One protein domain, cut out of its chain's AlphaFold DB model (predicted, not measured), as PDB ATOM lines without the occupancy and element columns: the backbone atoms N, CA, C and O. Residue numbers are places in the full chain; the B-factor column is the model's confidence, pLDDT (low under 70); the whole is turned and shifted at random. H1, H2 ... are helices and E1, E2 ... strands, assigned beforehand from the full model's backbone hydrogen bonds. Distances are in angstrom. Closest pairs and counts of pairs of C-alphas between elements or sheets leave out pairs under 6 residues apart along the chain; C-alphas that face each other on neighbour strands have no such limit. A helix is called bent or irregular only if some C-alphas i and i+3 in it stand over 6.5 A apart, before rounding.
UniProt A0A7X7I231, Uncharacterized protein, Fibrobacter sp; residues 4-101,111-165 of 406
ATOM      1  N   PRO A   4      39.362  54.343  -0.693       92.12
ATOM      2  CA  PRO A   4      38.338  55.204  -0.107       92.12
ATOM      3  C   PRO A   4      37.923  54.703   1.276       92.12
ATOM      4  O   PRO A   4      37.683  53.510   1.456       92.12
ATOM      5  N   ALA A   5      37.829  55.607   2.244       93.81
ATOM      6  CA  ALA A   5      37.556  55.248   3.627       93.81
ATOM      7  C   ALA A   5      36.099  54.826   3.857       93.81
ATOM      8  O   ALA A   5      35.169  55.466   3.353       93.81
ATOM      9  N   THR A   6      35.891  53.791   4.666       94.94
ATOM     10  CA  THR A   6      34.557  53.329   5.066       94.94
ATOM     11  C   THR A   6      34.028  54.182   6.224       94.94
ATOM     12  O   THR A   6      34.750  54.499   7.174       94.94
ATOM     13  N   LYS A   7      32.747  54.555   6.161       93.44
ATOM     14  CA  LYS A   7      32.036  55.309   7.206       93.44
ATOM     15  C   LYS A   7      30.679  54.662   7.494       93.44
ATOM     16  O   LYS A   7      30.233  53.810   6.727       93.44
ATOM     17  N   LEU A   8      30.015  55.061   8.574       92.81
ATOM     18  CA  LEU A   8      28.631  54.644   8.825       92.81
ATOM     19  C   LEU A   8      27.757  54.930   7.587       92.81
ATOM     20  O   LEU A   8      27.887  55.980   6.951       92.81
ATOM     21  N   GLY A   9      26.900  53.980   7.220       88.31
ATOM     22  CA  GLY A   9      26.066  54.042   6.020       88.31
ATOM     23  C   GLY A   9      26.778  53.701   4.705       88.31
ATOM     24  O   GLY A   9      26.134  53.718   3.657       88.31
ATOM     25  N   SER A  10      28.078  53.377   4.715       90.38
ATOM     26  CA  SER A  10      28.760  52.802   3.545       90.38
ATOM     27  C   SER A  10      28.048  51.535   3.061       90.38
ATOM     28  O   SER A  10      27.600  50.737   3.882       90.38
ATOM     29  N   LEU A  11      27.956  51.338   1.742       86.31
ATOM     30  CA  LEU A  11      27.260  50.181   1.167       86.31
ATOM     31  C   LEU A  11      28.186  48.972   1.040       86.31
ATOM     32  O   LEU A  11      29.360  49.119   0.679       86.31
ATOM     33  N   THR A  12      27.631  47.784   1.262       90.81
ATOM     34  CA  THR A  12      28.282  46.496   0.994       90.81
ATOM     35  C   THR A  12      27.707  45.839  -0.263       90.81
ATOM     36  O   THR A  12      26.615  46.182  -0.717       90.81
ATOM     37  N   ALA A  13      28.438  44.894  -0.858       82.00
ATOM     38  CA  ALA A  13      28.029  44.208  -2.091       82.00
ATOM     39  C   ALA A  13      26.717  43.420  -1.957       82.00
ATOM     40  O   ALA A  13      26.101  43.074  -2.957       82.00
ATOM     41  N   HIS A  14      26.273  43.172  -0.726       83.25
ATOM     42  CA  HIS A  14      25.004  42.516  -0.435       83.25
ATOM     43  C   HIS A  14      23.810  43.487  -0.477       83.25
ATOM     44  O   HIS A  14      22.715  43.131  -0.065       83.25
ATOM     45  N   GLY A  15      24.012  44.741  -0.906       75.75
ATOM     46  CA  GLY A  15      22.988  45.796  -0.884       75.75
ATOM     47  C   GLY A  15      22.739  46.384   0.509       75.75
ATOM     48  O   GLY A  15      21.926  47.290   0.670       75.75
ATOM     49  N   GLY A  16      23.451  45.870   1.510       84.12
ATOM     50  CA  GLY A  16      23.400  46.299   2.893       84.12
ATOM     51  C   GLY A  16      24.201  47.560   3.181       84.12
ATOM     52  O   GLY A  16      24.967  48.034   2.341       84.12
ATOM     53  N   SER A  17      24.062  48.081   4.399       92.81
ATOM     54  CA  SER A  17      24.825  49.246   4.859       92.81
ATOM     55  C   SER A  17      25.542  48.978   6.178       92.81
ATOM     56  O   SER A  17      25.110  48.151   6.981       92.81
ATOM     57  N   VAL A  18      26.661  49.665   6.389       94.12
ATOM     58  CA  VAL A  18      27.427  49.603   7.638       94.12
ATOM     59  C   VAL A  18      26.694  50.378   8.734       94.12
ATOM     60  O   VAL A  18      26.415  51.563   8.562       94.12
ATOM     61  N   ILE A  19      26.420  49.733   9.869       90.31
ATOM     62  CA  ILE A  19      25.545  50.263  10.935       90.31
ATOM     63  C   ILE A  19      26.242  50.544  12.268       90.31
ATOM     64  O   ILE A  19      25.630  51.114  13.166       90.31
ATOM     65  N   GLY A  20      27.536  50.254  12.386       83.06
ATOM     66  CA  GLY A  20      28.347  50.741  13.501       83.06
ATOM     67  C   GLY A  20      28.668  49.677  14.548       83.06
ATOM     68  O   GLY A  20      28.624  48.490  14.219       83.06
ATOM     69  N   PRO A  21      29.085  50.087  15.763       86.75
ATOM     70  CA  PRO A  21      28.876  51.389  16.421       86.75
ATOM     71  C   PRO A  21      29.639  52.594  15.836       86.75
ATOM     72  O   PRO A  21      29.307  53.736  16.141       86.75
ATOM     73  N   GLY A  22      30.640  52.372  14.988       89.12
ATOM     74  CA  GLY A  22      31.513  53.409  14.444       89.12
ATOM     75  C   GLY A  22      32.475  53.974  15.492       89.12
ATOM     76  O   GLY A  22      32.354  53.748  16.698       89.12
ATOM     77  N   CYS A  23      33.494  54.703  15.044       91.06
ATOM     78  CA  CYS A  23      34.402  55.398  15.947       91.06
ATOM     79  C   CYS A  23      33.747  56.687  16.473       91.06
ATOM     80  O   CYS A  23      33.465  57.579  15.673       91.06
ATOM     81  N   PRO A  24      33.563  56.850  17.797       88.44
ATOM     82  CA  PRO A  24      32.903  58.035  18.350       88.44
ATOM     83  C   PRO A  24      33.753  59.310  18.247       88.44
ATOM     84  O   PRO A  24      33.232  60.410  18.395       88.44
ATOM     85  N   THR A  25      35.063  59.184  18.018       90.62
ATOM     86  CA  THR A  25      36.015  60.306  18.053       90.62
ATOM     87  C   THR A  25      36.571  60.695  16.688       90.62
ATOM     88  O   THR A  25      37.207  61.741  16.570       90.62
ATOM     89  N   VAL A  26      36.351  59.883  15.652       91.81
ATOM     90  CA  VAL A  26      36.874  60.131  14.305       91.81
ATOM     91  C   VAL A  26      35.718  60.107  13.322       91.81
ATOM     92  O   VAL A  26      35.078  59.074  13.127       91.81
ATOM     93  N   LEU A  27      35.474  61.254  12.689       90.94
ATOM     94  CA  LEU A  27      34.417  61.430  11.702       90.94
ATOM     95  C   LEU A  27      35.009  61.553  10.297       90.94
ATOM     96  O   LEU A  27      35.959  62.299  10.068       90.94
ATOM     97  N   ILE A  28      34.399  60.861   9.341       90.25
ATOM     98  CA  ILE A  28      34.686  60.949   7.911       90.25
ATOM     99  C   ILE A  28      33.445  61.530   7.240       90.25
ATOM    100  O   ILE A  28      32.382  60.911   7.221       90.25
ATOM    101  N   ASN A  29      33.569  62.756   6.723       87.31
ATOM    102  CA  ASN A  29      32.444  63.569   6.245       87.31
ATOM    103  C   ASN A  29      31.313  63.687   7.287       87.31
ATOM    104  O   ASN A  29      30.158  63.404   6.975       87.31
ATOM    105  N   ASN A  30      31.656  64.088   8.518       88.69
ATOM    106  CA  ASN A  30      30.737  64.259   9.660       88.69
ATOM    107  C   ASN A  30      29.989  62.994  10.108       88.69
ATOM    108  O   ASN A  30      28.992  63.083  10.816       88.69
ATOM    109  N   VAL A  31      30.476  61.815   9.728       91.00
ATOM    110  CA  VAL A  31      29.867  60.529  10.069       91.00
ATOM    111  C   VAL A  31      30.930  59.615  10.692       91.00
ATOM    112  O   VAL A  31      32.069  59.652  10.224       91.00
ATOM    113  N   PRO A  32      30.612  58.803  11.720       95.06
ATOM    114  CA  PRO A  32      31.585  57.923  12.366       95.06
ATOM    115  C   PRO A  32      32.371  57.051  11.382       95.06
ATOM    116  O   PRO A  32      31.801  56.413  10.492       95.06
ATOM    117  N   ALA A  33      33.693  57.035  11.546       94.69
ATOM    118  CA  ALA A  33      34.598  56.209  10.757       94.69
ATOM    119  C   ALA A  33      34.539  54.738  11.186       94.69
ATOM    120  O   ALA A  33      34.319  54.442  12.361       94.69
ATOM    121  N   ILE A  34      34.777  53.828  10.243       95.81
ATOM    122  CA  ILE A  34      34.630  52.383  10.453       95.81
ATOM    123  C   ILE A  34      35.985  51.710  10.659       95.81
ATOM    124  O   ILE A  34      36.992  52.068  10.043       95.81
ATOM    125  N   ARG A  35      35.998  50.726  11.553       92.25
ATOM    126  CA  ARG A  35      37.156  50.017  12.084       92.25
ATOM    127  C   ARG A  35      36.970  48.519  11.908       92.25
ATOM    128  O   ARG A  35      35.898  47.968  12.164       92.25
ATOM    129  N   VAL A  36      38.055  47.850  11.541       87.81
ATOM    130  CA  VAL A  36      38.078  46.390  11.469       87.81
ATOM    131  C   VAL A  36      37.828  45.801  12.857       87.81
ATOM    132  O   VAL A  36      38.433  46.209  13.850       87.81
ATOM    133  N   GLY A  37      36.930  44.823  12.915       81.31
ATOM    134  CA  GLY A  37      36.658  44.003  14.084       81.31
ATOM    135  C   GLY A  37      35.738  44.609  15.138       81.31
ATOM    136  O   GLY A  37      35.434  43.891  16.087       81.31
ATOM    137  N   ALA A  38      35.319  45.868  14.986       84.25
ATOM    138  CA  ALA A  38      34.427  46.541  15.932       84.25
ATOM    139  C   ALA A  38      33.062  46.893  15.349       84.25
ATOM    140  O   ALA A  38      32.129  47.050  16.123       84.25
ATOM    141  N   ASP A  39      32.959  47.044  14.028       91.38
ATOM    142  CA  ASP A  39      31.760  47.558  13.375       91.38
ATOM    143  C   ASP A  39      31.099  46.490  12.501       91.38
ATOM    144  O   ASP A  39      31.783  45.647  11.918       91.38
ATOM    145  N   MET A  40      29.772  46.558  12.389       93.25
ATOM    146  CA  MET A  40      28.930  45.580  11.695       93.25
ATOM    147  C   MET A  40      28.183  46.205  10.514       93.25
ATOM    148  O   MET A  40      28.056  47.431  10.407       93.25
ATOM    149  N   HIS A  41      27.666  45.355   9.629       92.75
ATOM    150  CA  HIS A  41      26.732  45.757   8.579       92.75
ATOM    151  C   HIS A  41      25.375  45.081   8.769       92.75
ATOM    152  O   HIS A  41      25.275  44.072   9.456       92.75
ATOM    153  N   VAL A  42      24.340  45.627   8.142       91.06
ATOM    154  CA  VAL A  42      23.069  44.923   7.943       91.06
ATOM    155  C   VAL A  42      23.115  44.268   6.579       91.06
ATOM    156  O   VAL A  42      23.487  44.924   5.607       91.06
ATOM    157  N   CYS A  43      22.716  43.004   6.497       88.25
ATOM    158  CA  CYS A  43      22.586  42.296   5.235       88.25
ATOM    159  C   CYS A  43      21.098  42.127   4.886       88.25
ATOM    160  O   CYS A  43      20.374  41.519   5.665       88.25
ATOM    161  N   PRO A  44      20.624  42.640   3.738       87.94
ATOM    162  CA  PRO A  44      19.253  42.422   3.282       87.94
ATOM    163  C   PRO A  44      19.104  41.132   2.461       87.94
ATOM    164  O   PRO A  44      18.027  40.872   1.934       87.94
ATOM    165  N   MET A  45      20.183  40.365   2.266       83.19
ATOM    166  CA  MET A  45      20.140  39.130   1.485       83.19
ATOM    167  C   MET A  45      19.577  37.965   2.295       83.19
ATOM    168  O   MET A  45      19.548  37.979   3.522       83.19
ATOM    169  N   PHE A  46      19.164  36.936   1.565       86.44
ATOM    170  CA  PHE A  46      18.635  35.691   2.097       86.44
ATOM    171  C   PHE A  46      19.324  34.523   1.389       86.44
ATOM    172  O   PHE A  46      19.644  34.615   0.200       86.44
ATOM    173  N   THR A  47      19.547  33.418   2.102       74.06
ATOM    174  CA  THR A  47      19.867  32.122   1.486       74.06
ATOM    175  C   THR A  47      18.619  31.260   1.581       74.06
ATOM    176  O   THR A  47      18.290  30.754   2.653       74.06
ATOM    177  N   GLY A  48      17.891  31.136   0.470       80.00
ATOM    178  CA  GLY A  48      16.539  30.582   0.504       80.00
ATOM    179  C   GLY A  48      15.645  31.456   1.382       80.00
ATOM    180  O   GLY A  48      15.470  32.636   1.086       80.00
ATOM    181  N   TYR A  49      15.142  30.887   2.476       66.19
ATOM    182  CA  TYR A  49      14.276  31.574   3.441       66.19
ATOM    183  C   TYR A  49      15.024  32.087   4.682       66.19
ATOM    184  O   TYR A  49      14.436  32.784   5.502       66.19
ATOM    185  N   VAL A  50      16.325  31.793   4.823       73.88
ATOM    186  CA  VAL A  50      17.124  32.237   5.975       73.88
ATOM    187  C   VAL A  50      17.647  33.659   5.727       73.88
ATOM    188  O   VAL A  50      18.470  33.836   4.815       73.88
ATOM    189  N   PRO A  51      17.215  34.675   6.507       81.31
ATOM    190  CA  PRO A  51      17.777  36.017   6.418       81.31
ATOM    191  C   PRO A  51      19.250  35.989   6.793       81.31
ATOM    192  O   PRO A  51      19.667  35.347   7.759       81.31
ATOM    193  N   HIS A  52      20.061  36.712   6.035       83.81
ATOM    194  CA  HIS A  52      21.452  36.880   6.399       83.81
ATOM    195  C   HIS A  52      21.571  37.796   7.614       83.81
ATOM    196  O   HIS A  52      21.007  38.887   7.642       83.81
ATOM    197  N   VAL A  53      22.394  37.404   8.583       86.75
ATOM    198  CA  VAL A  53      22.814  38.297   9.665       86.75
ATOM    199  C   VAL A  53      24.158  38.894   9.287       86.75
ATOM    200  O   VAL A  53      25.130  38.169   9.064       86.75
ATOM    201  N   GLY A  54      24.200  40.218   9.175       84.12
ATOM    202  CA  GLY A  54      25.445  40.928   8.951       84.12
ATOM    203  C   GLY A  54      26.256  41.001  10.242       84.12
ATOM    204  O   GLY A  54      25.736  41.335  11.303       84.12
ATOM    205  N   MET A  55      27.528  40.640  10.152       87.31
ATOM    206  CA  MET A  55      28.436  40.464  11.282       87.31
ATOM    207  C   MET A  55      29.617  41.437  11.182       87.31
ATOM    208  O   MET A  55      29.614  42.368  10.375       87.31
ATOM    209  N   ASN A  56      30.617  41.266  12.047       89.62
ATOM    210  CA  ASN A  56      31.751  42.178  12.157       89.62
ATOM    211  C   ASN A  56      32.554  42.300  10.854       89.62
ATOM    212  O   ASN A  56      32.777  41.328  10.131       89.62
ATOM    213  N   ASN A  57      33.076  43.501  10.614       89.81
ATOM    214  CA  ASN A  57      34.124  43.749   9.635       89.81
ATOM    215  C   ASN A  57      35.366  42.914   9.980       89.81
ATOM    216  O   ASN A  57      35.903  43.020  11.086       89.81
ATOM    217  N   ILE A  58      35.838  42.107   9.039       83.56
ATOM    218  CA  ILE A  58      37.021  41.249   9.179       83.56
ATOM    219  C   ILE A  58      38.240  41.769   8.416       83.56
ATOM    220  O   ILE A  58      39.317  41.193   8.520       83.56
ATOM    221  N   GLY A  59      38.112  42.899   7.726       81.44
ATOM    222  CA  GLY A  59      39.227  43.581   7.090       81.44
ATOM    223  C   GLY A  59      39.527  43.079   5.674       81.44
ATOM    224  O   GLY A  59      38.613  42.630   4.972       81.44
ATOM    225  N   PRO A  60      40.787  43.206   5.219       73.56
ATOM    226  CA  PRO A  60      42.013  43.368   6.022       73.56
ATOM    227  C   PRO A  60      42.225  44.761   6.649       73.56
ATOM    228  O   PRO A  60      43.038  44.905   7.564       73.56
ATOM    229  N   GLY A  61      41.494  45.780   6.195       85.81
ATOM    230  CA  GLY A  61      41.672  47.171   6.599       85.81
ATOM    231  C   GLY A  61      43.047  47.725   6.244       85.81
ATOM    232  O   GLY A  61      43.843  47.129   5.517       85.81
ATOM    233  N   VAL A  62      43.351  48.900   6.793       87.44
ATOM    234  CA  VAL A  62      44.662  49.540   6.669       87.44
ATOM    235  C   VAL A  62      45.361  49.493   8.029       87.44
ATOM    236  O   VAL A  62      45.191  50.405   8.837       87.44
ATOM    237  N   PRO A  63      46.190  48.468   8.310       79.31
ATOM    238  CA  PRO A  63      46.786  48.266   9.636       79.31
ATOM    239  C   PRO A  63      47.758  49.374  10.063       79.31
ATOM    240  O   PRO A  63      48.065  49.514  11.242       79.31
ATOM    241  N   THR A  64      48.241  50.186   9.119       81.56
ATOM    242  CA  THR A  64      49.109  51.341   9.406       81.56
ATOM    243  C   THR A  64      48.347  52.597   9.822       81.56
ATOM    244  O   THR A  64      48.966  53.545  10.300       81.56
ATOM    245  N   VAL A  65      47.022  52.622   9.658       85.19
ATOM    246  CA  VAL A  65      46.174  53.755  10.030       85.19
ATOM    247  C   VAL A  65      45.166  53.271  11.058       85.19
ATOM    248  O   VAL A  65      44.245  52.529  10.734       85.19
ATOM    249  N   LEU A  66      45.350  53.686  12.310       88.50
ATOM    250  CA  LEU A  66      44.503  53.254  13.417       88.50
ATOM    251  C   LEU A  66      43.457  54.319  13.748       88.50
ATOM    252  O   LEU A  66      43.789  55.447  14.106       88.50
ATOM    253  N   ILE A  67      42.187  53.937  13.678       88.94
ATOM    254  CA  ILE A  67      41.041  54.754  14.072       88.94
ATOM    255  C   ILE A  67      40.519  54.202  15.395       88.94
ATOM    256  O   ILE A  67      40.134  53.039  15.489       88.94
ATOM    257  N   GLY A  68      40.554  55.013  16.455       84.31
ATOM    258  CA  GLY A  68      40.172  54.560  17.798       84.31
ATOM    259  C   GLY A  68      40.967  53.336  18.281       84.31
ATOM    260  O   GLY A  68      40.409  52.498  18.982       84.31
ATOM    261  N   GLY A  69      42.230  53.208  17.858       82.69
ATOM    262  CA  GLY A  69      43.120  52.097  18.214       82.69
ATOM    263  C   GLY A  69      42.984  50.826  17.366       82.69
ATOM    264  O   GLY A  69      43.731  49.883  17.601       82.69
ATOM    265  N   LEU A  70      42.082  50.790  16.379       86.06
ATOM    266  CA  LEU A  70      41.856  49.632  15.503       86.06
ATOM    267  C   LEU A  70      42.144  49.981  14.034       86.06
ATOM    268  O   LEU A  70      41.994  51.148  13.669       86.06
ATOM    269  N   PRO A  71      42.530  49.014  13.177       89.50
ATOM    270  CA  PRO A  71      42.763  49.265  11.755       89.50
ATOM    271  C   PRO A  71      41.575  49.958  11.078       89.50
ATOM    272  O   PRO A  71      40.426  49.531  11.222       89.50
ATOM    273  N   ALA A  72      41.855  51.032  10.344       93.00
ATOM    274  CA  ALA A  72      40.857  51.777   9.589       93.00
ATOM    275  C   ALA A  72      40.310  50.940   8.433       93.00
ATOM    276  O   ALA A  72      41.087  50.308   7.716       93.00
ATOM    277  N   SER A  73      38.994  50.977   8.228       94.12
ATOM    278  CA  SER A  73      38.371  50.268   7.117       94.12
ATOM    279  C   SER A  73      38.339  51.093   5.826       94.12
ATOM    280  O   SER A  73      38.117  52.307   5.844       94.12
ATOM    281  N   THR A  74      38.518  50.417   4.693       93.62
ATOM    282  CA  THR A  74      38.416  50.965   3.335       93.62
ATOM    283  C   THR A  74      37.497  50.130   2.445       93.62
ATOM    284  O   THR A  74      37.163  48.990   2.762       93.62
ATOM    285  N   VAL A  75      37.109  50.688   1.295       88.19
ATOM    286  CA  VAL A  75      36.427  49.942   0.222       88.19
ATOM    287  C   VAL A  75      37.213  48.676  -0.116       88.19
ATOM    288  O   VAL A  75      38.426  48.729  -0.319       88.19
ATOM    289  N   GLY A  76      36.503  47.554  -0.204       82.12
ATOM    290  CA  GLY A  76      37.061  46.219  -0.401       82.12
ATOM    291  C   GLY A  76      37.212  45.399   0.880       82.12
ATOM    292  O   GLY A  76      37.367  44.186   0.772       82.12
ATOM    293  N   ASP A  77      37.120  46.012   2.065       84.69
ATOM    294  CA  ASP A  77      37.083  45.251   3.315       84.69
ATOM    295  C   ASP A  77      35.808  44.436   3.425       84.69
ATOM    296  O   ASP A  77      34.727  44.893   3.048       84.69
ATOM    297  N   ASN A  78      35.934  43.243   3.985       85.56
ATOM    298  CA  ASN A  78      34.838  42.302   4.074       85.56
ATOM    299  C   ASN A  78      34.140  42.404   5.423       85.56
ATOM    300  O   ASN A  78      34.780  42.393   6.472       85.56
ATOM    301  N   PHE A  79      32.815  42.452   5.390       87.31
ATOM    302  CA  PHE A  79      31.990  42.143   6.547       87.31
ATOM    303  C   PHE A  79      31.647  40.661   6.524       87.31
ATOM    304  O   PHE A  79      31.338  40.106   5.468       87.31
ATOM    305  N   LEU A  80      31.713  40.019   7.686       83.81
ATOM    306  CA  LEU A  80      31.138  38.692   7.834       83.81
ATOM    307  C   LEU A  80      29.629  38.766   7.627       83.81
ATOM    308  O   LEU A  80      28.984  39.771   7.923       83.81
ATOM    309  N   CYS A  81      29.084  37.675   7.121       81.19
ATOM    310  CA  CYS A  81      27.675  37.512   6.852       81.19
ATOM    311  C   CYS A  81      27.331  36.042   7.099       81.19
ATOM    312  O   CYS A  81      28.206  35.187   6.983       81.19
ATOM    313  N   ALA A  82      26.069  35.728   7.392       78.56
ATOM    314  CA  ALA A  82      25.616  34.331   7.385       78.56
ATOM    315  C   ALA A  82      25.750  33.677   5.986       78.56
ATOM    316  O   ALA A  82      25.774  32.457   5.865       78.56
ATOM    317  N   GLY A  83      25.839  34.493   4.929       71.25
ATOM    318  CA  GLY A  83      26.233  34.085   3.578       71.25
ATOM    319  C   GLY A  83      27.715  34.364   3.265       71.25
ATOM    320  O   GLY A  83      28.528  34.486   4.178       71.25
ATOM    321  N   PRO A  84      28.105  34.496   1.981       77.94
ATOM    322  CA  PRO A  84      29.481  34.859   1.631       77.94
ATOM    323  C   PRO A  84      29.882  36.213   2.251       77.94
ATOM    324  O   PRO A  84      29.011  37.022   2.563       77.94
ATOM    325  N   PRO A  85      31.181  36.502   2.440       83.44
ATOM    326  CA  PRO A  85      31.599  37.798   2.963       83.44
ATOM    327  C   PRO A  85      31.106  38.954   2.085       83.44
ATOM    328  O   PRO A  85      31.158  38.882   0.857       83.44
ATOM    329  N   ALA A  86      30.650  40.027   2.726       80.62
ATOM    330  CA  ALA A  86      30.079  41.194   2.072       80.62
ATOM    331  C   ALA A  86      31.128  42.318   1.976       80.62
ATOM    332  O   ALA A  86      31.291  43.078   2.941       80.62
ATOM    333  N   PRO A  87      31.846  42.476   0.847       86.38
ATOM    334  CA  PRO A  87      32.822  43.547   0.705       86.38
ATOM    335  C   PRO A  87      32.144  44.916   0.702       86.38
ATOM    336  O   PRO A  87      31.074  45.096   0.114       86.38
ATOM    337  N   VAL A  88      32.783  45.913   1.311       88.00
ATOM    338  CA  VAL A  88      32.391  47.319   1.175       88.00
ATOM    339  C   VAL A  88      32.602  47.737  -0.272       88.00
ATOM    340  O   VAL A  88      33.721  47.684  -0.778       88.00
ATOM    341  N   VAL A  89      31.542  48.203  -0.925       85.94
ATOM    342  CA  VAL A  89      31.583  48.653  -2.325       85.94
ATOM    343  C   VAL A  89      31.539  50.170  -2.453       85.94
ATOM    344  O   VAL A  89      32.028  50.706  -3.442       85.94
ATOM    345  N   MET A  90      31.006  50.874  -1.447       79.44
ATOM    346  CA  MET A  90      30.923  52.336  -1.456       79.44
ATOM    347  C   MET A  90      31.497  52.943  -0.180       79.44
ATOM    348  O   MET A  90      30.944  52.806   0.912       79.44
ATOM    349  N   GLY A  91      32.596  53.670  -0.348       83.81
ATOM    350  CA  GLY A  91      33.254  54.445   0.697       83.81
ATOM    351  C   GLY A  91      33.283  55.932   0.371       83.81
ATOM    352  O   GLY A  91      32.548  56.443  -0.473       83.81
ATOM    353  N   THR A  92      34.164  56.640   1.057       88.69
ATOM    354  CA  THR A  92      34.290  58.089   0.983       88.69
ATOM    355  C   THR A  92      35.447  58.469   0.067       88.69
ATOM    356  O   THR A  92      36.602  58.466   0.473       88.69
ATOM    357  N   PHE A  93      35.153  58.801  -1.189       84.31
ATOM    358  CA  PHE A  93      36.181  59.019  -2.220       84.31
ATOM    359  C   PHE A  93      37.027  60.290  -2.037       84.31
ATOM    360  O   PHE A  93      38.101  60.387  -2.624       84.31
ATOM    361  N   ASN A  94      36.592  61.245  -1.210       84.25
ATOM    362  CA  ASN A  94      37.400  62.411  -0.832       84.25
ATOM    363  C   ASN A  94      38.319  62.155   0.379       84.25
ATOM    364  O   ASN A  94      39.082  63.044   0.748       84.25
ATOM    365  N   VAL A  95      38.268  60.964   0.989       88.06
ATOM    366  CA  VAL A  95      39.153  60.553   2.086       88.06
ATOM    367  C   VAL A  95      39.755  59.195   1.737       88.06
ATOM    368  O   VAL A  95      39.098  58.165   1.848       88.06
ATOM    369  N   LEU A  96      41.013  59.194   1.301       91.12
ATOM    370  CA  LEU A  96      41.737  57.970   0.958       91.12
ATOM    371  C   LEU A  96      42.650  57.557   2.116       91.12
ATOM    372  O   LEU A  96      43.471  58.353   2.571       91.12
ATOM    373  N   ILE A  97      42.527  56.311   2.569       89.19
ATOM    374  CA  ILE A  97      43.333  55.727   3.644       89.19
ATOM    375  C   ILE A  97      44.206  54.624   3.048       89.19
ATOM    376  O   ILE A  97      43.726  53.761   2.320       89.19
ATOM    377  N   GLY A  98      45.505  54.641   3.334       84.38
ATOM    378  CA  GLY A  98      46.432  53.625   2.842       84.38
ATOM    379  C   GLY A  98      47.809  53.721   3.469       84.38
ATOM    380  O   GLY A  98      48.136  54.690   4.150       84.38
ATOM    381  N   THR A  99      48.634  52.715   3.186       69.38
ATOM    382  CA  THR A  99      50.057  52.717   3.521       69.38
ATOM    383  C   THR A  99      50.762  53.770   2.660       69.38
ATOM    384  O   THR A  99      50.847  53.655   1.437       69.38
ATOM    385  N   GLY A 100      51.208  54.862   3.274       53.25
ATOM    386  CA  GLY A 100      51.883  55.934   2.552       53.25
ATOM    387  C   GLY A 100      53.270  55.513   2.060       53.25
ATOM    388  O   GLY A 100      54.190  55.427   2.863       53.25
ATOM    389  N   ALA A 101      53.419  55.323   0.746       40.69
ATOM    390  CA  ALA A 101      54.587  55.750  -0.031       40.69
ATOM    391  C   ALA A 101      54.264  55.752  -1.541       40.69
ATOM    392  O   ALA A 101      54.030  54.708  -2.133       40.69
ATOM    393  N   GLY A 111      42.647  41.614  -2.291       39.00
ATOM    394  CA  GLY A 111      43.405  41.017  -1.184       39.00
ATOM    395  C   GLY A 111      42.619  39.860  -0.567       39.00
ATOM    396  O   GLY A 111      41.970  40.058   0.449       39.00
ATOM    397  N   SER A 112      42.589  38.702  -1.235       50.84
ATOM    398  CA  SER A 112      42.063  37.439  -0.672       50.84
ATOM    399  C   SER A 112      42.506  36.205  -1.480       50.84
ATOM    400  O   SER A 112      42.690  35.132  -0.911       50.84
ATOM    401  N   SER A 113      42.778  36.329  -2.789       52.88
ATOM    402  CA  SER A 113      43.058  35.156  -3.634       52.88
ATOM    403  C   SER A 113      44.398  34.468  -3.342       52.88
ATOM    404  O   SER A 113      44.441  33.245  -3.285       52.88
ATOM    405  N   THR A 114      45.492  35.198  -3.095       64.81
ATOM    406  CA  THR A 114      46.830  34.581  -2.980       64.81
ATOM    407  C   THR A 114      47.040  33.795  -1.685       64.81
ATOM    408  O   THR A 114      47.643  32.721  -1.705       64.81
ATOM    409  N   THR A 115      46.544  34.308  -0.557       69.06
ATOM    410  CA  THR A 115      46.674  33.647   0.751       69.06
ATOM    411  C   THR A 115      45.729  32.458   0.845       69.06
ATOM    412  O   THR A 115      46.133  31.381   1.286       69.06
ATOM    413  N   MET A 116      44.503  32.604   0.338       68.94
ATOM    414  CA  MET A 116      43.529  31.517   0.264       68.94
ATOM    415  C   MET A 116      43.984  30.394  -0.678       68.94
ATOM    416  O   MET A 116      43.915  29.227  -0.302       68.94
ATOM    417  N   GLU A 117      44.527  30.709  -1.862       74.44
ATOM    418  CA  GLU A 117      45.144  29.711  -2.751       74.44
ATOM    419  C   GLU A 117      46.364  29.044  -2.101       74.44
ATOM    420  O   GLU A 117      46.579  27.838  -2.252       74.44
ATOM    421  N   GLY A 118      47.158  29.807  -1.344       78.25
ATOM    422  CA  GLY A 118      48.287  29.298  -0.570       78.25
ATOM    423  C   GLY A 118      47.871  28.315   0.527       78.25
ATOM    424  O   GLY A 118      48.507  27.271   0.666       78.25
ATOM    425  N   LEU A 119      46.787  28.603   1.252       80.38
ATOM    426  CA  LEU A 119      46.203  27.711   2.259       80.38
ATOM    427  C   LEU A 119      45.564  26.477   1.609       80.38
ATOM    428  O   LEU A 119      45.861  25.351   2.003       80.38
ATOM    429  N   LYS A 120      44.781  26.664   0.537       82.12
ATOM    430  CA  LYS A 120      44.141  25.575  -0.222       82.12
ATOM    431  C   LYS A 120      45.154  24.602  -0.827       82.12
ATOM    432  O   LYS A 120      44.902  23.404  -0.893       82.12
ATOM    433  N   SER A 121      46.298  25.116  -1.284       81.88
ATOM    434  CA  SER A 121      47.394  24.312  -1.843       81.88
ATOM    435  C   SER A 121      48.382  23.789  -0.794       81.88
ATOM    436  O   SER A 121      49.357  23.134  -1.163       81.88
ATOM    437  N   GLY A 122      48.168  24.080   0.497       81.50
ATOM    438  CA  GLY A 122      49.038  23.659   1.602       81.50
ATOM    439  C   GLY A 122      50.413  24.341   1.642       81.50
ATOM    440  O   GLY A 122      51.279  23.941   2.419       81.50
ATOM    441  N   LYS A 123      50.638  25.367   0.810       84.75
ATOM    442  CA  LYS A 123      51.878  26.164   0.786       84.75
ATOM    443  C   LYS A 123      51.980  27.112   1.980       84.75
ATOM    444  O   LYS A 123      53.085  27.427   2.416       84.75
ATOM    445  N   ILE A 124      50.838  27.566   2.487       82.31
ATOM    446  CA  ILE A 124      50.707  28.370   3.703       82.31
ATOM    447  C   ILE A 124      50.035  27.484   4.747       82.31
ATOM    448  O   ILE A 124      49.080  26.776   4.433       82.31
ATOM    449  N   LYS A 125      50.546  27.491   5.980       87.12
ATOM    450  CA  LYS A 125      49.882  26.819   7.101       87.12
ATOM    451  C   LYS A 125      48.870  27.773   7.740       87.12
ATOM    452  O   LYS A 125      49.197  28.956   7.856       87.12
ATOM    453  N   PRO A 126      47.702  27.280   8.180       85.75
ATOM    454  CA  PRO A 126      46.770  28.096   8.944       85.75
ATOM    455  C   PRO A 126      47.450  28.680  10.190       85.75
ATOM    456  O   PRO A 126      48.301  28.016  10.798       85.75
ATOM    457  N   PRO A 127      47.105  29.917  10.578       86.81
ATOM    458  CA  PRO A 127      47.520  30.474  11.852       86.81
ATOM    459  C   PRO A 127      47.115  29.581  13.020       86.81
ATOM    460  O   PRO A 127      46.041  28.977  13.023       86.81
ATOM    461  N   LYS A 128      47.967  29.540  14.042       86.44
ATOM    462  CA  LYS A 128      47.758  28.694  15.218       86.44
ATOM    463  C   LYS A 128      46.413  29.002  15.889       86.44
ATOM    464  O   LYS A 128      46.187  30.144  16.288       86.44
ATOM    465  N   GLY A 129      45.588  27.977  16.075       81.94
ATOM    466  CA  GLY A 129      44.255  28.051  16.679       81.94
ATOM    467  C   GLY A 129      43.119  28.309  15.684       81.94
ATOM    468  O   GLY A 129      41.975  28.381  16.108       81.94
ATOM    469  N   THR A 130      43.405  28.464  14.388       82.12
ATOM    470  CA  THR A 130      42.378  28.657  13.341       82.12
ATOM    471  C   THR A 130      42.118  27.396  12.519       82.12
ATOM    472  O   THR A 130      41.349  27.433  11.565       82.12
ATOM    473  N   GLU A 131      42.759  26.276  12.862       86.50
ATOM    474  CA  GLU A 131      42.770  25.051  12.059       86.50
ATOM    475  C   GLU A 131      41.375  24.430  11.872       86.50
ATOM    476  O   GLU A 131      41.138  23.805  10.842       86.50
ATOM    477  N   SER A 132      40.468  24.626  12.835       76.19
ATOM    478  CA  SER A 132      39.072  24.162  12.792       76.19
ATOM    479  C   SER A 132      38.113  25.127  12.086       76.19
ATOM    480  O   SER A 132      36.943  24.809  11.903       76.19
ATOM    481  N   LEU A 133      38.574  26.318  11.695       76.62
ATOM    482  CA  LEU A 133      37.730  27.356  11.099       76.62
ATOM    483  C   LEU A 133      37.665  27.218   9.567       76.62
ATOM    484  O   LEU A 133      38.613  26.704   8.971       76.62
ATOM    485  N   PRO A 134      36.616  27.731   8.894       76.19
ATOM    486  CA  PRO A 134      36.551  27.793   7.432       76.19
ATOM    487  C   PRO A 134      37.783  28.446   6.788       76.19
ATOM    488  O   PRO A 134      38.406  29.348   7.360       76.19
ATOM    489  N   LEU A 135      38.122  28.023   5.565       74.19
ATOM    490  CA  LEU A 135      39.331  28.448   4.844       74.19
ATOM    491  C   LEU A 135      39.379  29.970   4.627       74.19
ATOM    492  O   LEU A 135      40.448  30.584   4.640       74.19
ATOM    493  N   GLU A 136      38.215  30.587   4.464       67.38
ATOM    494  CA  GLU A 136      38.024  32.026   4.351       67.38
ATOM    495  C   GLU A 136      38.509  32.731   5.618       67.38
ATOM    496  O   GLU A 136      39.308  33.668   5.537       67.38
ATOM    497  N   ILE A 137      38.121  32.221   6.787       70.69
ATOM    498  CA  ILE A 137      38.536  32.762   8.084       70.69
ATOM    499  C   ILE A 137      40.032  32.529   8.299       70.69
ATOM    500  O   ILE A 137      40.743  33.454   8.691       70.69
ATOM    501  N   GLN A 138      40.546  31.342   7.964       79.44
ATOM    502  CA  GLN A 138      41.984  31.057   8.030       79.44
ATOM    503  C   GLN A 138      42.802  32.034   7.171       79.44
ATOM    504  O   GLN A 138      43.842  32.522   7.617       79.44
ATOM    505  N   SER A 139      42.327  32.348   5.958       72.19
ATOM    506  CA  SER A 139      43.014  33.258   5.031       72.19
ATOM    507  C   SER A 139      43.106  34.679   5.569       72.19
ATOM    508  O   SER A 139      44.183  35.273   5.575       72.19
ATOM    509  N   VAL A 140      42.009  35.176   6.134       67.25
ATOM    510  CA  VAL A 140      41.956  36.510   6.728       67.25
ATOM    511  C   VAL A 140      42.814  36.575   7.985       67.25
ATOM    512  O   VAL A 140      43.597  37.509   8.158       67.25
ATOM    513  N   MET A 141      42.747  35.556   8.844       78.94
ATOM    514  CA  MET A 141      43.586  35.508  10.036       78.94
ATOM    515  C   MET A 141      45.077  35.443   9.685       78.94
ATOM    516  O   MET A 141      45.882  36.071  10.371       78.94
ATOM    517  N   ALA A 142      45.458  34.755   8.606       78.94
ATOM    518  CA  ALA A 142      46.841  34.708   8.136       78.94
ATOM    519  C   ALA A 142      47.329  36.074   7.646       78.94
ATOM    520  O   ALA A 142      48.434  36.492   7.999       78.94
ATOM    521  N   ASP A 143      46.488  36.798   6.907       70.75
ATOM    522  CA  ASP A 143      46.811  38.138   6.417       70.75
ATOM    523  C   ASP A 143      46.908  39.163   7.555       70.75
ATOM    524  O   ASP A 143      47.737  40.075   7.510       70.75
ATOM    525  N   CYS A 144      46.107  39.004   8.613       63.66
ATOM    526  CA  CYS A 144      46.117  39.918   9.751       63.66
ATOM    527  C   CYS A 144      47.188  39.599  10.813       63.66
ATOM    528  O   CYS A 144      47.568  40.499  11.568       63.66
ATOM    529  N   GLN A 145      47.688  38.359  10.897       77.06
ATOM    530  CA  GLN A 145      48.639  37.923  11.933       77.06
ATOM    531  C   GLN A 145      49.896  38.805  12.064       77.06
ATOM    532  O   GLN A 145      50.264  39.119  13.198       77.06
ATOM    533  N   PRO A 146      50.551  39.262  10.976       72.19
ATOM    534  CA  PRO A 146      51.755  40.093  11.075       72.19
ATOM    535  C   PRO A 146      51.506  41.488  11.664       72.19
ATOM    536  O   PRO A 146      52.451  42.158  12.076       72.19
ATOM    537  N   TYR A 147      50.250  41.939  11.676       56.81
ATOM    538  CA  TYR A 147      49.871  43.311  12.010       56.81
ATOM    539  C   TYR A 147      49.148  43.433  13.354       56.81
ATOM    540  O   TYR A 147      48.831  44.543  13.781       56.81
ATOM    541  N   MET A 148      48.889  42.312  14.029       57.75
ATOM    542  CA  MET A 148      48.263  42.291  15.346       57.75
ATOM    543  C   MET A 148      49.288  42.006  16.448       57.75
ATOM    544  O   MET A 148      50.140  41.128  16.290       57.75
ATOM    545  N   PRO A 149      49.185  42.677  17.612       72.00
ATOM    546  CA  PRO A 149      49.889  42.239  18.809       72.00
ATOM    547  C   PRO A 149      49.542  40.773  19.121       72.00
ATOM    548  O   PRO A 149      48.366  40.408  19.015       72.00
ATOM    549  N   PRO A 150      50.506  39.938  19.555       76.00
ATOM    550  CA  PRO A 150      50.276  38.508  19.776       76.00
ATOM    551  C   PRO A 150      49.076  38.192  20.681       76.00
ATOM    552  O   PRO A 150      48.298  37.290  20.382       76.00
ATOM    553  N   GLU A 151      48.874  38.975  21.745       68.94
ATOM    554  CA  GLU A 151      47.747  38.807  22.674       68.94
ATOM    555  C   GLU A 151      46.391  39.168  22.050       68.94
ATOM    556  O   GLU A 151      45.385  38.503  22.293       68.94
ATOM    557  N   SER A 152      46.348  40.206  21.210       61.91
ATOM    558  CA  SER A 152      45.134  40.602  20.486       61.91
ATOM    559  C   SER A 152      44.766  39.573  19.423       61.91
ATOM    560  O   SER A 152      43.594  39.229  19.282       61.91
ATOM    561  N   PHE A 153      45.775  39.056  18.716       76.12
ATOM    562  CA  PHE A 153      45.609  37.978  17.751       76.12
ATOM    563  C   PHE A 153      45.032  36.732  18.424       76.12
ATOM    564  O   PHE A 153      44.020  36.202  17.977       76.12
ATOM    565  N   LYS A 154      45.629  36.321  19.549       76.62
ATOM    566  CA  LYS A 154      45.181  35.168  20.332       76.62
ATOM    567  C   LYS A 154      43.725  35.304  20.775       76.62
ATOM    568  O   LYS A 154      42.941  34.407  20.501       76.62
ATOM    569  N   ARG A 155      43.340  36.441  21.370       68.31
ATOM    570  CA  ARG A 155      41.946  36.696  21.784       68.31
ATOM    571  C   ARG A 155      40.965  36.654  20.620       68.31
ATOM    572  O   ARG A 155      39.845  36.189  20.777       68.31
ATOM    573  N   ARG A 156      41.369  37.162  19.452       71.00
ATOM    574  CA  ARG A 156      40.525  37.140  18.255       71.00
ATOM    575  C   ARG A 156      40.340  35.723  17.722       71.00
ATOM    576  O   ARG A 156      39.224  35.375  17.368       71.00
ATOM    577  N   VAL A 157      41.396  34.913  17.711       76.38
ATOM    578  CA  VAL A 157      41.298  33.487  17.368       76.38
ATOM    579  C   VAL A 157      40.425  32.743  18.380       76.38
ATOM    580  O   VAL A 157      39.526  32.029  17.967       76.38
ATOM    581  N   GLU A 158      40.619  32.962  19.685       76.25
ATOM    582  CA  GLU A 158      39.783  32.371  20.745       76.25
ATOM    583  C   GLU A 158      38.300  32.723  20.569       76.25
ATOM    584  O   GLU A 158      37.454  31.841  20.659       76.25
ATOM    585  N   GLN A 159      37.982  33.985  20.260       63.91
ATOM    586  CA  GLN A 159      36.605  34.403  19.996       63.91
ATOM    587  C   GLN A 159      36.043  33.744  18.734       63.91
ATOM    588  O   GLN A 159      34.941  33.222  18.769       63.91
ATOM    589  N   LEU A 160      36.806  33.706  17.639       64.50
ATOM    590  CA  LEU A 160      36.361  33.055  16.405       64.50
ATOM    591  C   LEU A 160      36.142  31.549  16.596       64.50
ATOM    592  O   LEU A 160      35.227  30.998  16.007       64.50
ATOM    593  N   VAL A 161      36.946  30.888  17.428       71.31
ATOM    594  CA  VAL A 161      36.746  29.481  17.804       71.31
ATOM    595  C   VAL A 161      35.552  29.309  18.744       71.31
ATOM    596  O   VAL A 161      34.913  28.274  18.707       71.31
ATOM    597  N   LEU A 162      35.191  30.292  19.565       64.81
ATOM    598  CA  LEU A 162      33.916  30.237  20.290       64.81
ATOM    599  C   LEU A 162      32.722  30.425  19.347       64.81
ATOM    600  O   LEU A 162      31.705  29.761  19.509       64.81
ATOM    601  N   ASP A 163      32.864  31.309  18.362       57.50
ATOM    602  CA  ASP A 163      31.796  31.661  17.426       57.50
ATOM    603  C   ASP A 163      31.586  30.579  16.340       57.50
ATOM    604  O   ASP A 163      30.482  30.443  15.819       57.50
ATOM    605  N   TYR A 164      32.635  29.822  15.988       59.91
ATOM    606  CA  TYR A 164      32.652  28.859  14.868       59.91
ATOM    607  C   TYR A 164      33.350  27.527  15.161       59.91
ATOM    608  O   TYR A 164      33.310  26.623  14.327       59.91
ATOM    609  N   GLY A 165      34.079  27.410  16.269       53.53
ATOM    610  CA  GLY A 165      34.768  26.173  16.615       53.53
ATOM    611  C   GLY A 165      33.738  25.100  16.893       53.53
ATOM    612  O   GLY A 165      32.816  25.323  17.668       53.53
TER     613      GLY A 165
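AT A GLANCE: This is residues 4 to 101 and 111 to 165 of the 406 residues of an uncharacterized protein of Fibrobacter sp (UniProt A0A7X7I231). The model has two parts: a larger body of short strands, E1 to E9 in antiparallel pairings and E10 pairing with no named strand, and a smaller helical part of H1, H2 and H3 to one side, with H2 nearest the strands. In the strand body the pair E1 and E4 lies next to the sheet E5 E8 E9, and the hairpins E2-E3 and E6-E7 gather with E10 toward another side; the link from E4 to E5 reaches out to Tyr 49. The printed part has 153 residues, with ten named strands followed by three named helices, and the class is mixed, helices and strands. It is compact, with a radius of gyration of the C-alphas of 15.1 A and spans of 45 by 44 by 26 A.

HOW THE PARTS SIT: Residues 11 to 12 pair, antiparallel, with residues 88 to 90 of E9, residues 86 to 90. E1, residues 17 to 20, and E4, residues 40 to 42, are antiparallel neighbours, with N 19 and O 40 2.9 A apart. E2, residues 23 to 28, and E3, residues 31 to 33, form a hairpin, with N 23 and O 33 at 2.8 A. The closest C-alphas of E4 and E5, residues 54 to 59, are those of Met 40 and Asn 56, 4.4 A apart. E6, residues 62 to 67, and E7, residues 70 to 72, form a hairpin, with N 62 and O 72 at 2.8 A; the closest C-alphas of E2 and E6 are those of Val 26 and Ile 67, 6.8 A. E8, residues 78 to 81, is the inner strand between E5 and E9, antiparallel to both, with N 55 and O 80 at 2.8 A and N 79 and O 86 at 3.0 A; E8 and E9 form a hairpin. E10, residues 92 to 97, pairs with no named strand; its closest C-alpha pair with E6 is Val 62 and Ile 97, 7.0 A. H1, residues 113 to 120, touches H2, residues 135 to 147, at a steep tilt of 66 degrees, opposite ways, closest at the C-alphas of Met 116 and Ser 139, 5.1 A. H2 only grazes the sheet E5 E8 E9, with its residues 137 to 144. H3, residues 150 to 164, is close to H2 but not clearly touching, at a shallow tilt of 15 degrees, opposite ways; the closest C-alphas are those of Gln 145 and Phe 153, 6.6 A. Every O i to N i+4 pair is within hydrogen-bond range in H1 and H3, and 7 of 9 in H2, which is irregular: C-alphas 143 and 146 are 7.1 A apart.

IN THESE COORDINATES: E1 begins at C-alpha 17 (24.825, 49.246, 4.859). E5 measures 14.2 A from first to last C-alpha, H2 19.6 A and H3 20.7 A, ending at C-alpha 164 (32.652, 28.859, 14.868).

THE WHOLE: The two C-alphas farthest apart are those of Tyr 49 and Ala 101, 47.1 A. Residues 102 to 110 are not printed, and C-alphas 101 and 111 are 18.5 A apart across the cut. The links E4 to E5 and H1 to H2 are long. The mean pLDDT of the printed part is 80.7; 24 residues are under 70, among them residues 99 to 101, 111 to 116 and 162 to 165.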